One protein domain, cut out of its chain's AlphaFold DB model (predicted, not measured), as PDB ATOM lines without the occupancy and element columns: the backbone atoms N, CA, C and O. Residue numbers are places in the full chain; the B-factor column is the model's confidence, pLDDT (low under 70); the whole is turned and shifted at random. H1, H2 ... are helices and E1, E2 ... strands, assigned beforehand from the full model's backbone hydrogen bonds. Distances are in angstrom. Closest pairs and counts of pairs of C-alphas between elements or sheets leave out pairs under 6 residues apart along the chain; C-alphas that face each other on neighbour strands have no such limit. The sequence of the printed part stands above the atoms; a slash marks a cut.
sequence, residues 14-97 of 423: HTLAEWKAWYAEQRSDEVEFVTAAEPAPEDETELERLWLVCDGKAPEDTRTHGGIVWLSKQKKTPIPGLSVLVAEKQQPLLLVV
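This is residues 14 to 97 of the 423 residues of an uncharacterized protein of Euryarchaeota archaeon (UniProt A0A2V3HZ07). A strongly twisted sheet of four antiparallel strands, order E1, E4, E5, E2, has one helix, H1, packed over one of its faces. A long loop, residues 53 to 69, leads from the end of E2 along the outside to the short strand E3, which is not part of that sheet and is apart from H1. The printed part has 84 residues, with one named helix and five named strands in the order H1, E1, E2, E3, E4, E5; the class is mixed, with 34 residues, under half, in named elements. It is compact, with a radius of gyration of the C-alphas of 12.1 A and spans of 30 by 26 by 26 A.

H1, residues 16 to 26, begins at C-alpha 16 (-24.510, 21.805, -33.160) and is 15.1 A long. E1 is residues 32 to 35. E2, residues 46 to 52, is 19.4 A long. E3 is residues 70 to 72, and E4, residues 82 to 86, is 12.8 A long. E5, residues 93 to 96, ends at C-alpha 96 (-17.835, 17.002, -27.689).

H1 is on the sheet at a height of 9.1 A, over E4 and slantwise to the strands, at 34 degrees to E4 on the local plane. The closest C-alphas of H1 and E4 are those of Lys 20 and Leu 85, 7.4 A. Every O i to N i+4 pair in H1 is within hydrogen-bond range. E1 pairs with E4 through N 34 and O 84, 2.9 A. The hairpin E4 and E5 has N 83 and O 95 at 2.9 A, and E5 and E2 have N 50 and O 94 at 2.9 A. E3 pairs with no named strand; its residues pair with residues 77 to 78, antiparallel.

The farthest C-alphas, of Glu 60 and Gln 74, are 34.1 A apart. The printed part has no cut. The link from E2 to E3 is long. Mean pLDDT of the printed part is 81.5, with residues 53 to 56, 60 to 62, 66 to 67 and 73 under 70.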
ATOM      1  N   HIS A  14     -21.571  25.884 -27.751       88.50
ATOM      2  CA  HIS A  14     -22.577  26.331 -28.725       88.50
ATOM      3  C   HIS A  14     -23.369  25.126 -29.229       88.50
ATOM      4  O   HIS A  14     -22.901  23.989 -29.128       88.50
ATOM      5  N   THR A  15     -24.557  25.352 -29.776       91.88
ATOM      6  CA  THR A  15     -25.373  24.283 -30.359       91.88
ATOM      7  C   THR A  15     -24.702  23.686 -31.603       91.88
ATOM      8  O   THR A  15     -23.894  24.327 -32.284       91.88
ATOM      9  N   LEU A  16     -25.020  22.434 -31.940       89.50
ATOM     10  CA  LEU A  16     -24.510  21.805 -33.160       89.50
ATOM     11  C   LEU A  16     -24.918  22.585 -34.425       89.50
ATOM     12  O   LEU A  16     -24.129  22.652 -35.372       89.50
ATOM     13  N   ALA A  17     -26.109  23.190 -34.444       88.88
ATOM     14  CA  ALA A  17     -26.557  24.070 -35.520       88.88
ATOM     15  C   ALA A  17     -25.631  25.282 -35.691       88.88
ATOM     16  O   ALA A  17     -25.185  25.563 -36.805       88.88
ATOM     17  N   GLU A  18     -25.290  25.953 -34.590       88.31
ATOM     18  CA  GLU A  18     -24.370  27.095 -34.591       88.31
ATOM     19  C   GLU A  18     -22.971  26.682 -35.052       88.31
ATOM     20  O   GLU A  18     -22.370  27.367 -35.878       88.31
ATOM     21  N   TRP A  19     -22.475  25.518 -34.627       90.94
ATOM     22  CA  TRP A  19     -21.183  25.010 -35.092       90.94
ATOM     23  C   TRP A  19     -21.161  24.658 -36.578       90.94
ATOM     24  O   TRP A  19     -20.157  24.902 -37.251       90.94
ATOM     25  N   LYS A  20     -22.244  24.082 -37.110       89.31
ATOM     26  CA  LYS A  20     -22.379  23.820 -38.551       89.31
ATOM     27  C   LYS A  20     -22.404  25.126 -39.341       89.31
ATOM     28  O   LYS A  20     -21.718  25.209 -40.357       89.31
ATOM     29  N   ALA A  21     -23.144  26.129 -38.864       86.25
ATOM     30  CA  ALA A  21     -23.212  27.448 -39.486       86.25
ATOM     31  C   ALA A  21     -21.844  28.146 -39.479       86.25
ATOM     32  O   ALA A  21     -21.381  28.587 -40.529       86.25
ATOM     33  N   TRP A  22     -21.148  28.146 -38.338       88.12
ATOM     34  CA  TRP A  22     -19.797  28.696 -38.231       88.12
ATOM     35  C   TRP A  22     -18.803  27.958 -39.137       88.12
ATOM     36  O   TRP A  22     -18.013  28.586 -39.837       88.12
ATOM     37  N   TYR A  23     -18.844  26.621 -39.181       86.44
ATOM     38  CA  TYR A  23     -17.952  25.843 -40.049       86.44
ATOM     39  C   TYR A  23     -18.209  26.128 -41.534       86.44
ATOM     40  O   TYR A  23     -17.257  26.207 -42.314       86.44
ATOM     41  N   ALA A  24     -19.476  26.297 -41.921       83.94
ATOM     42  CA  ALA A  24     -19.848  26.690 -43.274       83.94
ATOM     43  C   ALA A  24     -19.271  28.066 -43.635       83.94
ATOM     44  O   ALA A  24     -18.541  28.182 -44.616       83.94
ATOM     45  N   GLU A  25     -19.489  29.061 -42.769       81.62
ATOM     46  CA  GLU A  25     -19.040  30.440 -42.975       81.62
ATOM     47  C   GLU A  25     -17.508  30.586 -42.992       81.62
ATOM     48  O   GLU A  25     -16.962  31.317 -43.818       81.62
ATOM     49  N   GLN A  26     -16.801  29.879 -42.103       79.94
ATOM     50  CA  GLN A  26     -15.354  30.050 -41.927       79.94
ATOM     51  C   GLN A  26     -14.506  29.087 -42.765       79.94
ATOM     52  O   GLN A  26     -13.347  29.385 -43.056       79.94
ATOM     53  N   ARG A  27     -15.031  27.907 -43.129       81.25
ATOM     54  CA  ARG A  27     -14.229  26.844 -43.763       81.25
ATOM     55  C   ARG A  27     -14.811  26.349 -45.077       81.25
ATOM     56  O   ARG A  27     -14.071  26.282 -46.061       81.25
ATOM     57  N   SER A  28     -16.068  25.911 -45.091       81.19
ATOM     58  CA  SER A  28     -16.688  25.315 -46.283       81.19
ATOM     59  C   SER A  28     -18.177  25.039 -46.099       81.19
ATOM     60  O   SER A  28     -18.539  24.264 -45.214       81.19
ATOM     61  N   ASP A  29     -19.002  25.516 -47.035       78.38
ATOM     62  CA  ASP A  29     -20.440  25.212 -47.123       78.38
ATOM     63  C   ASP A  29     -20.737  23.705 -47.306       78.38
ATOM     64  O   ASP A  29     -21.801  23.216 -46.932       78.38
ATOM     65  N   GLU A  30     -19.783  22.935 -47.846       82.00
ATOM     66  CA  GLU A  30     -19.875  21.474 -47.993       82.00
ATOM     67  C   GLU A  30     -19.459  20.733 -46.707       82.00
ATOM     68  O   GLU A  30     -18.465  20.001 -46.678       82.00
ATOM     69  N   VAL A  31     -20.193  20.958 -45.614       84.12
ATOM     70  CA  VAL A  31     -19.898  20.356 -44.307       84.12
ATOM     71  C   VAL A  31     -20.526  18.968 -44.143       84.12
ATOM     72  O   VAL A  31     -21.728  18.769 -44.310       84.12
ATOM     73  N   GLU A  32     -19.714  17.991 -43.751       90.19
ATOM     74  CA  GLU A  32     -20.160  16.657 -43.349       90.19
ATOM     75  C   GLU A  32     -20.036  16.511 -41.829       90.19
ATOM     76  O   GLU A  32     -18.953  16.665 -41.258       90.19
ATOM     77  N   PHE A  33     -21.153  16.194 -41.167       89.75
ATOM     78  CA  PHE A  33     -21.186  15.888 -39.738       89.75
ATOM     79  C   PHE A  33     -21.067  14.388 -39.501       89.75
ATOM     80  O   PHE A  33     -21.836  13.591 -40.040       89.75
ATOM     81  N   VAL A  34     -20.114  14.008 -38.657       90.88
ATOM     82  CA  VAL A  34     -19.802  12.618 -38.358       90.88
ATOM     83  C   VAL A  34     -19.662  12.450 -36.851       90.88
ATOM     84  O   VAL A  34     -18.834  13.111 -36.233       90.88
ATOM     85  N   THR A  35     -20.424  11.544 -36.242       87.88
ATOM     86  CA  THR A  35     -20.397  11.349 -34.786       87.88
ATOM     87  C   THR A  35     -20.389   9.877 -34.395       87.88
ATOM     88  O   THR A  35     -20.905   9.022 -35.113       87.88
ATOM     89  N   ALA A  36     -19.758   9.594 -33.258       83.12
ATOM     90  CA  ALA A  36     -19.849   8.329 -32.535       83.12
ATOM     91  C   ALA A  36     -20.300   8.564 -31.078       83.12
ATOM     92  O   ALA A  36     -20.001   7.764 -30.192       83.12
ATOM     93  N   ALA A  37     -20.960   9.694 -30.809       79.19
ATOM     94  CA  ALA A  37     -21.662   9.930 -29.553       79.19
ATOM     95  C   ALA A  37     -23.030   9.228 -29.578       79.19
ATOM     96  O   ALA A  37     -23.721   9.241 -30.598       79.19
ATOM     97  N   GLU A  38     -23.395   8.598 -28.460       78.19
ATOM     98  CA  GLU A  38     -24.689   7.943 -28.265       78.19
ATOM     99  C   GLU A  38     -25.370   8.509 -27.002       78.19
ATOM    100  O   GLU A  38     -24.800   8.388 -25.914       78.19
ATOM    101  N   PRO A  39     -26.568   9.117 -27.114       81.12
ATOM    102  CA  PRO A  39     -27.288   9.390 -28.361       81.12
ATOM    103  C   PRO A  39     -26.535  10.383 -29.265       81.12
ATOM    104  O   PRO A  39     -25.725  11.181 -28.793       81.12
ATOM    105  N   ALA A  40     -26.789  10.307 -30.574       86.44
ATOM    106  CA  ALA A  40     -26.215  11.250 -31.529       86.44
ATOM    107  C   ALA A  40     -26.717  12.673 -31.210       86.44
ATOM    108  O   ALA A  40     -27.924  12.834 -31.025       86.44
ATOM    109  N   PRO A  41     -25.837  13.690 -31.155       88.44
ATOM    110  CA  PRO A  41     -26.242  15.063 -30.890       88.44
ATOM    111  C   PRO A  41     -27.218  15.555 -31.956       88.44
ATOM    112  O   PRO A  41     -26.934  15.480 -33.154       88.44
ATOM    113  N   GLU A  42     -28.359  16.060 -31.508       90.19
ATOM    114  CA  GLU A  42     -29.292  16.813 -32.341       90.19
ATOM    115  C   GLU A  42     -28.790  18.250 -32.522       90.19
ATOM    116  O   GLU A  42     -27.897  18.698 -31.802       90.19
ATOM    117  N   ASP A  43     -29.363  18.982 -33.473       89.06
ATOM    118  CA  ASP A  43     -28.910  20.328 -33.836       89.06
ATOM    119  C   ASP A  43     -28.929  21.324 -32.660       89.06
ATOM    120  O   ASP A  43     -28.033  22.157 -32.565       89.06
ATOM    121  N   GLU A  44     -29.850  21.159 -31.710       90.38
ATOM    122  CA  GLU A  44     -29.952  21.968 -30.482       90.38
ATOM    123  C   GLU A  44     -28.984  21.526 -29.367       90.38
ATOM    124  O   GLU A  44     -28.950  22.111 -28.286       90.38
ATOM    125  N   THR A  45     -28.208  20.459 -29.584       89.88
ATOM    126  CA  THR A  45     -27.294  19.930 -28.563       89.88
ATOM    127  C   THR A  45     -26.095  20.848 -28.411       89.88
ATOM    128  O   THR A  45     -25.357  21.083 -29.366       89.88
ATOM    129  N   GLU A  46     -25.868  21.301 -27.185       90.81
ATOM    130  CA  GLU A  46     -24.699  22.076 -26.797       90.81
ATOM    131  C   GLU A  46     -23.413  21.231 -26.828       90.81
ATOM    132  O   GLU A  46     -23.303  20.179 -26.190       90.81
ATOM    133  N   LEU A  47     -22.420  21.706 -27.580       90.44
ATOM    134  CA  LEU A  47     -21.125  21.069 -27.787       90.44
ATOM    135  C   LEU A  47     -19.992  22.068 -27.531       90.44
ATOM    136  O   LEU A  47     -20.043  23.217 -27.975       90.44
ATOM    137  N   GLU A  48     -18.938  21.611 -26.859       89.62
ATOM    138  CA  GLU A  48     -17.674  22.339 -26.733       89.62
ATOM    139  C   GLU A  48     -16.707  21.928 -27.852       89.62
ATOM    140  O   GLU A  48     -16.621  20.753 -28.239       89.62
ATOM    141  N   ARG A  49     -15.945  22.898 -28.365       89.31
ATOM    142  CA  ARG A  49     -14.852  22.640 -29.308       89.31
ATOM    143  C   ARG A  49     -13.627  22.098 -28.575       89.31
ATOM    144  O   ARG A  49     -13.172  22.678 -27.593       89.31
ATOM    145  N   LEU A  50     -13.024  21.048 -29.129       86.31
ATOM    146  CA  LEU A  50     -11.710  20.565 -28.712       86.31
ATOM    147  C   LEU A  50     -10.608  21.189 -29.566       86.31
ATOM    148  O   LEU A  50     -10.635  21.085 -30.794       86.31
ATOM    149  N   TRP A  51      -9.612  21.789 -28.915       79.44
ATOM    150  CA  TRP A  51      -8.477  22.403 -29.601       79.44
ATOM    151  C   TRP A  51      -7.449  21.352 -30.012       79.44
ATOM    152  O   TRP A  51      -6.975  20.561 -29.185       79.44
ATOM    153  N   LEU A  52      -7.079  21.337 -31.290       71.25
ATOM    154  CA  LEU A  52      -6.015  20.473 -31.788       71.25
ATOM    155  C   LEU A  52      -4.657  21.174 -31.723       71.25
ATOM    156  O   LEU A  52      -4.547  22.385 -31.856       71.25
ATOM    157  N   VAL A  53      -3.580  20.389 -31.638       64.88
ATOM    158  CA  VAL A  53      -2.202  20.915 -31.737       64.88
ATOM    159  C   VAL A  53      -1.955  21.622 -33.084       64.88
ATOM    160  O   VAL A  53      -1.088  22.488 -33.182       64.88
ATOM    161  N   CYS A  54      -2.709  21.266 -34.131       61.28
ATOM    162  CA  CYS A  54      -2.646  21.935 -35.431       61.28
ATOM    163  C   CYS A  54      -3.429  23.253 -35.509       61.28
ATOM    164  O   CYS A  54      -3.182  24.004 -36.449       61.28
ATOM    165  N   ASP A  55      -4.295  23.541 -34.534       63.81
ATOM    166  CA  ASP A  55      -5.125  24.753 -34.475       63.81
ATOM    167  C   ASP A  55      -4.371  25.932 -33.822       63.81
ATOM    168  O   ASP A  55      -4.943  26.984 -33.568       63.81
ATOM    169  N   GLY A  56      -3.078  25.781 -33.509       65.62
ATOM    170  CA  GLY A  56      -2.274  26.829 -32.875       65.62
ATOM    171  C   GLY A  56      -2.384  26.851 -31.348       65.62
ATOM    172  O   GLY A  56      -2.588  25.817 -30.710       65.62
ATOM    173  N   LYS A  57      -2.159  28.023 -30.739       71.75
ATOM    174  CA  LYS A  57      -2.201  28.187 -29.278       71.75
ATOM    175  C   LYS A  57      -3.664  28.254 -28.834       71.75
ATOM    176  O   LYS A  57      -4.360  29.180 -29.219       71.75
ATOM    177  N   ALA A  58      -4.088  27.295 -28.019       70.62
ATOM    178  CA  ALA A  58      -5.445  27.236 -27.490       70.62
ATOM    179  C   ALA A  58      -5.775  28.483 -26.631       70.62
ATOM    180  O   ALA A  58      -4.909  28.902 -25.849       70.62
ATOM    181  N   PRO A  59      -6.986  29.067 -26.750       74.56
ATOM    182  CA  PRO A  59      -7.469  30.103 -25.836       74.56
ATOM    183  C   PRO A  59      -7.497  29.623 -24.375       74.56
ATOM    184  O   PRO A  59      -7.590  28.418 -24.117       74.56
ATOM    185  N   GLU A  60      -7.416  30.555 -23.418       60.59
ATOM    186  CA  GLU A  60      -7.519  30.233 -21.984       60.59
ATOM    187  C   GLU A  60      -8.835  29.481 -21.700       60.59
ATOM    188  O   GLU A  60      -9.869  29.779 -22.294       60.59
ATOM    189  N   ASP A  61      -8.766  28.448 -20.856       64.94
ATOM    190  CA  ASP A  61      -9.884  27.571 -20.465       64.94
ATOM    191  C   ASP A  61     -10.496  26.668 -21.561       64.94
ATOM    192  O   ASP A  61     -11.551  26.066 -21.355       64.94
ATOM    193  N   THR A  62      -9.819  26.475 -22.702       69.19
ATOM    194  CA  THR A  62     -10.258  25.516 -23.737       69.19
ATOM    195  C   THR A  62      -9.632  24.126 -23.593       69.19
ATOM    196  O   THR A  62      -8.454  23.952 -23.265       69.19
ATOM    197  N   ARG A  63     -10.428  23.088 -23.869       76.38
ATOM    198  CA  ARG A  63     -10.003  21.690 -23.744       76.38
ATOM    199  C   ARG A  63      -9.226  21.236 -24.983       76.38
ATOM    200  O   ARG A  63      -9.732  21.282 -26.100       76.38
ATOM    201  N   THR A  64      -8.002  20.747 -24.794       75.00
ATOM    202  CA  THR A  64      -7.146  20.267 -25.896       75.00
ATOM    203  C   THR A  64      -7.286  18.761 -26.137       75.00
ATOM    204  O   THR A  64      -7.328  17.992 -25.175       75.00
ATOM    205  N   HIS A  65      -7.239  18.311 -27.396       75.31
ATOM    206  CA  HIS A  65      -7.196  16.885 -27.760       75.31
ATOM    207  C   HIS A  65      -5.927  16.523 -28.543       75.31
ATOM    208  O   HIS A  65      -5.731  16.949 -29.679       75.31
ATOM    209  N   GLY A  66      -5.067  15.692 -27.946       62.44
ATOM    210  CA  GLY A  66      -3.837  15.172 -28.571       62.44
ATOM    211  C   GLY A  66      -3.935  13.722 -29.069       62.44
ATOM    212  O   GLY A  66      -2.931  13.146 -29.488       62.44
ATOM    213  N   GLY A  67      -5.116  13.103 -28.966       65.81
ATOM    214  CA  GLY A  67      -5.331  11.675 -29.207       65.81
ATOM    215  C   GLY A  67      -5.738  11.305 -30.637       65.81
ATOM    216  O   GLY A  67      -5.811  12.124 -31.552       65.81
ATOM    217  N   ILE A  68      -6.030  10.019 -30.844       72.06
ATOM    218  CA  ILE A  68      -6.581   9.518 -32.111       72.06
ATOM    219  C   ILE A  68      -8.011  10.055 -32.273       72.06
ATOM    220  O   ILE A  68      -8.832   9.885 -31.384       72.06
ATOM    221  N   VAL A  69      -8.316  10.667 -33.420       78.12
ATOM    222  CA  VAL A  69      -9.673  11.148 -33.760       78.12
ATOM    223  C   VAL A  69     -10.524  10.046 -34.389       78.12
ATOM    224  O   VAL A  69     -11.706   9.929 -34.094       78.12
ATOM    225  N   TRP A  70      -9.920   9.214 -35.243       81.38
ATOM    226  CA  TRP A  70     -10.627   8.234 -36.070       81.38
ATOM    227  C   TRP A  70     -10.290   6.800 -35.657       81.38
ATOM    228  O   TRP A  70      -9.138   6.378 -35.801       81.38
ATOM    229  N   LEU A  71     -11.293   6.010 -35.264       73.31
ATOM    230  CA  LEU A  71     -11.171   4.549 -35.172       73.31
ATOM    231  C   LEU A  71     -10.911   3.933 -36.555       73.31
ATOM    232  O   LEU A  71     -10.116   3.000 -36.698       73.31
ATOM    233  N   SER A  72     -11.533   4.499 -37.593       72.12
ATOM    234  CA  SER A  72     -11.304   4.139 -38.992       72.12
ATOM    235  C   SER A  72     -11.359   5.372 -39.888       72.12
ATOM    236  O   SER A  72     -12.424   5.945 -40.102       72.12
ATOM    237  N   LYS A  73     -10.217   5.752 -40.480       68.81
ATOM    238  CA  LYS A  73     -10.152   6.865 -41.448       68.81
ATOM    239  C   LYS A  73     -10.889   6.563 -42.757       68.81
ATOM    240  O   LYS A  73     -11.405   7.476 -43.380       68.81
ATOM    241  N   GLN A  74     -10.935   5.294 -43.173       72.38
ATOM    242  CA  GLN A  74     -11.613   4.885 -44.412       72.38
ATOM    243  C   GLN A  74     -13.137   4.939 -44.285       72.38
ATOM    244  O   GLN A  74     -13.811   5.241 -45.259       72.38
ATOM    245  N   LYS A  75     -13.667   4.643 -43.093       72.44
ATOM    246  CA  LYS A  75     -15.110   4.657 -42.817       72.44
ATOM    247  C   LYS A  75     -15.584   5.954 -42.155       72.44
ATOM    248  O   LYS A  75     -16.737   6.010 -41.761       72.44
ATOM    249  N   LYS A  76     -14.683   6.936 -41.983       79.56
ATOM    250  CA  LYS A  76     -14.905   8.159 -41.198       79.56
ATOM    251  C   LYS A  76     -15.619   7.845 -39.877       79.56
ATOM    252  O   LYS A  76     -16.681   8.358 -39.600       79.56
ATOM    253  N   THR A  77     -15.074   6.940 -39.070       81.94
ATOM    254  CA  THR A  77     -15.677   6.609 -37.766       81.94
ATOM    255  C   THR A  77     -14.853   7.266 -36.662       81.94
ATOM    256  O   THR A  77     -13.693   6.856 -36.496       81.94
ATOM    257  N   PRO A  78     -15.373   8.294 -35.964       84.62
ATOM    258  CA  PRO A  78     -14.662   8.932 -34.865       84.62
ATOM    259  C   PRO A  78     -14.625   8.024 -33.623       84.62
ATOM    260  O   PRO A  78     -15.246   6.960 -33.603       84.62
ATOM    261  N   ILE A  79     -13.825   8.389 -32.619       82.56
ATOM    262  CA  ILE A  79     -13.830   7.698 -31.319       82.56
ATOM    263  C   ILE A  79     -15.160   7.933 -30.577       82.56
ATOM    264  O   ILE A  79     -15.791   8.964 -30.813       82.56
ATOM    265  N   PRO A  80     -15.592   7.017 -29.688       82.50
ATOM    266  CA  PRO A  80     -16.854   7.163 -28.970       82.50
ATOM    267  C   PRO A  80     -16.934   8.489 -28.211       82.50
ATOM    268  O   PRO A  80     -15.950   8.930 -27.614       82.50
ATOM    269  N   GLY A  81     -18.101   9.128 -28.262       82.12
ATOM    270  CA  GLY A  81     -18.338  10.438 -27.648       82.12
ATOM    271  C   GLY A  81     -17.837  11.636 -28.464       82.12
ATOM    272  O   GLY A  81     -18.196  12.764 -28.142       82.12
ATOM    273  N   LEU A  82     -17.058  11.426 -29.533       88.44
ATOM    274  CA  LEU A  82     -16.558  12.509 -30.379       88.44
ATOM    275  C   LEU A  82     -17.474  12.759 -31.581       88.44
ATOM    276  O   LEU A  82     -17.851  11.837 -32.310       88.44
ATOM    277  N   SER A  83     -17.750  14.037 -31.821       91.50
ATOM    278  CA  SER A  83     -18.422  14.540 -33.014       91.50
ATOM    279  C   SER A  83     -17.448  15.376 -33.846       91.50
ATOM    280  O   SER A  83     -16.593  16.073 -33.305       91.50
ATOM    281  N   VAL A  84     -17.518  15.274 -35.170       91.81
ATOM    282  CA  VAL A  84     -16.545  15.881 -36.082       91.81
ATOM    283  C   VAL A  84     -17.257  16.515 -37.271       91.81
ATOM    284  O   VAL A  84     -18.002  15.834 -37.974       91.81
ATOM    285  N   LEU A  85     -16.976  17.793 -37.528       89.88
ATOM    286  CA  LEU A  85     -17.317  18.455 -38.790       89.88
ATOM    287  C   LEU A  85     -16.111  18.386 -39.729       89.88
ATOM    288  O   LEU A  85     -14.995  18.754 -39.344       89.88
ATOM    289  N   VAL A  86     -16.316  17.882 -40.944       89.56
ATOM    290  CA  VAL A  86     -15.264  17.736 -41.957       89.56
ATOM    291  C   VAL A  86     -15.725  18.240 -43.318       89.56
ATOM    292  O   VAL A  86     -16.873  18.048 -43.697       89.56
ATOM    293  N   ALA A  87     -14.798  18.810 -44.082       86.56
ATOM    294  CA  ALA A  87     -14.961  19.107 -45.502       86.56
ATOM    295  C   ALA A  87     -13.675  18.747 -46.262       86.56
ATOM    296  O   ALA A  87     -12.603  18.572 -45.665       86.56
ATOM    297  N   GLU A  88     -13.754  18.587 -47.587       79.25
ATOM    298  CA  GLU A  88     -12.584  18.214 -48.385       79.25
ATOM    299  C   GLU A  88     -11.489  19.290 -48.284       79.25
ATOM    300  O   GLU A  88     -11.740  20.475 -48.472       79.25
ATOM    301  N   LYS A  89     -10.248  18.876 -47.988       77.75
ATOM    302  CA  LYS A  89      -9.062  19.749 -47.842       77.75
ATOM    303  C   LYS A  89      -9.142  20.802 -46.722       77.75
ATOM    304  O   LYS A  89      -8.172  21.539 -46.564       77.75
ATOM    305  N   GLN A  90     -10.201  20.818 -45.913       81.56
ATOM    306  CA  GLN A  90     -10.319  21.678 -44.735       81.56
ATOM    307  C   GLN A  90      -9.902  20.956 -43.454       81.56
ATOM    308  O   GLN A  90      -9.933  19.724 -43.361       81.56
ATOM    309  N   GLN A  91      -9.489  21.728 -42.448       79.25
ATOM    310  CA  GLN A  91      -9.206  21.162 -41.134       79.25
ATOM    311  C   GLN A  91     -10.515  20.715 -40.455       79.25
ATOM    312  O   GLN A  91     -11.526  21.426 -40.530       79.25
ATOM    313  N   PRO A  92     -10.535  19.541 -39.800       86.38
ATOM    314  CA  PRO A  92     -11.715  19.076 -39.082       86.38
ATOM    315  C   PRO A  92     -11.986  19.958 -37.855       86.38
ATOM    316  O   PRO A  92     -11.049  20.471 -37.246       86.38
ATOM    317  N   LEU A  93     -13.254  20.119 -37.475       87.94
ATOM    318  CA  LEU A  93     -13.635  20.695 -36.183       87.94
ATOM    319  C   LEU A  93     -14.070  19.565 -35.257       87.94
ATOM    320  O   LEU A  93     -14.957  18.786 -35.608       87.94
ATOM    321  N   LEU A  94     -13.411  19.449 -34.107       90.81
ATOM    322  CA  LEU A  94     -13.714  18.431 -33.108       90.81
ATOM    323  C   LEU A  94     -14.657  19.005 -32.060       90.81
ATOM    324  O   LEU A  94     -14.337  20.018 -31.445       90.81
ATOM    325  N   LEU A  95     -15.779  18.334 -31.847       91.19
ATOM    326  CA  LEU A  95     -16.840  18.749 -30.942       91.19
ATOM    327  C   LEU A  95     -17.166  17.616 -29.971       91.19
ATOM    328  O   LEU A  95     -17.188  16.439 -30.346       91.19
ATOM    329  N   VAL A  96     -17.448  17.963 -28.723       90.94
ATOM    330  CA  VAL A  96     -17.835  17.002 -27.689       90.94
ATOM    331  C   VAL A  96     -18.912  17.609 -26.792       90.94
ATOM    332  O   VAL A  96     -18.945  18.819 -26.606       90.94
ATOM    333  N   VAL A  97     -19.810  16.792 -26.239       88.44
ATOM    334  CA  VAL A  97     -20.749  17.272 -25.213       88.44
ATOM    335  C   VAL A  97     -19.941  17.633 -23.955       88.44
ATOM    336  O   VAL A  97     -19.135  16.796 -23.517       88.44
TER     337      VAL A  97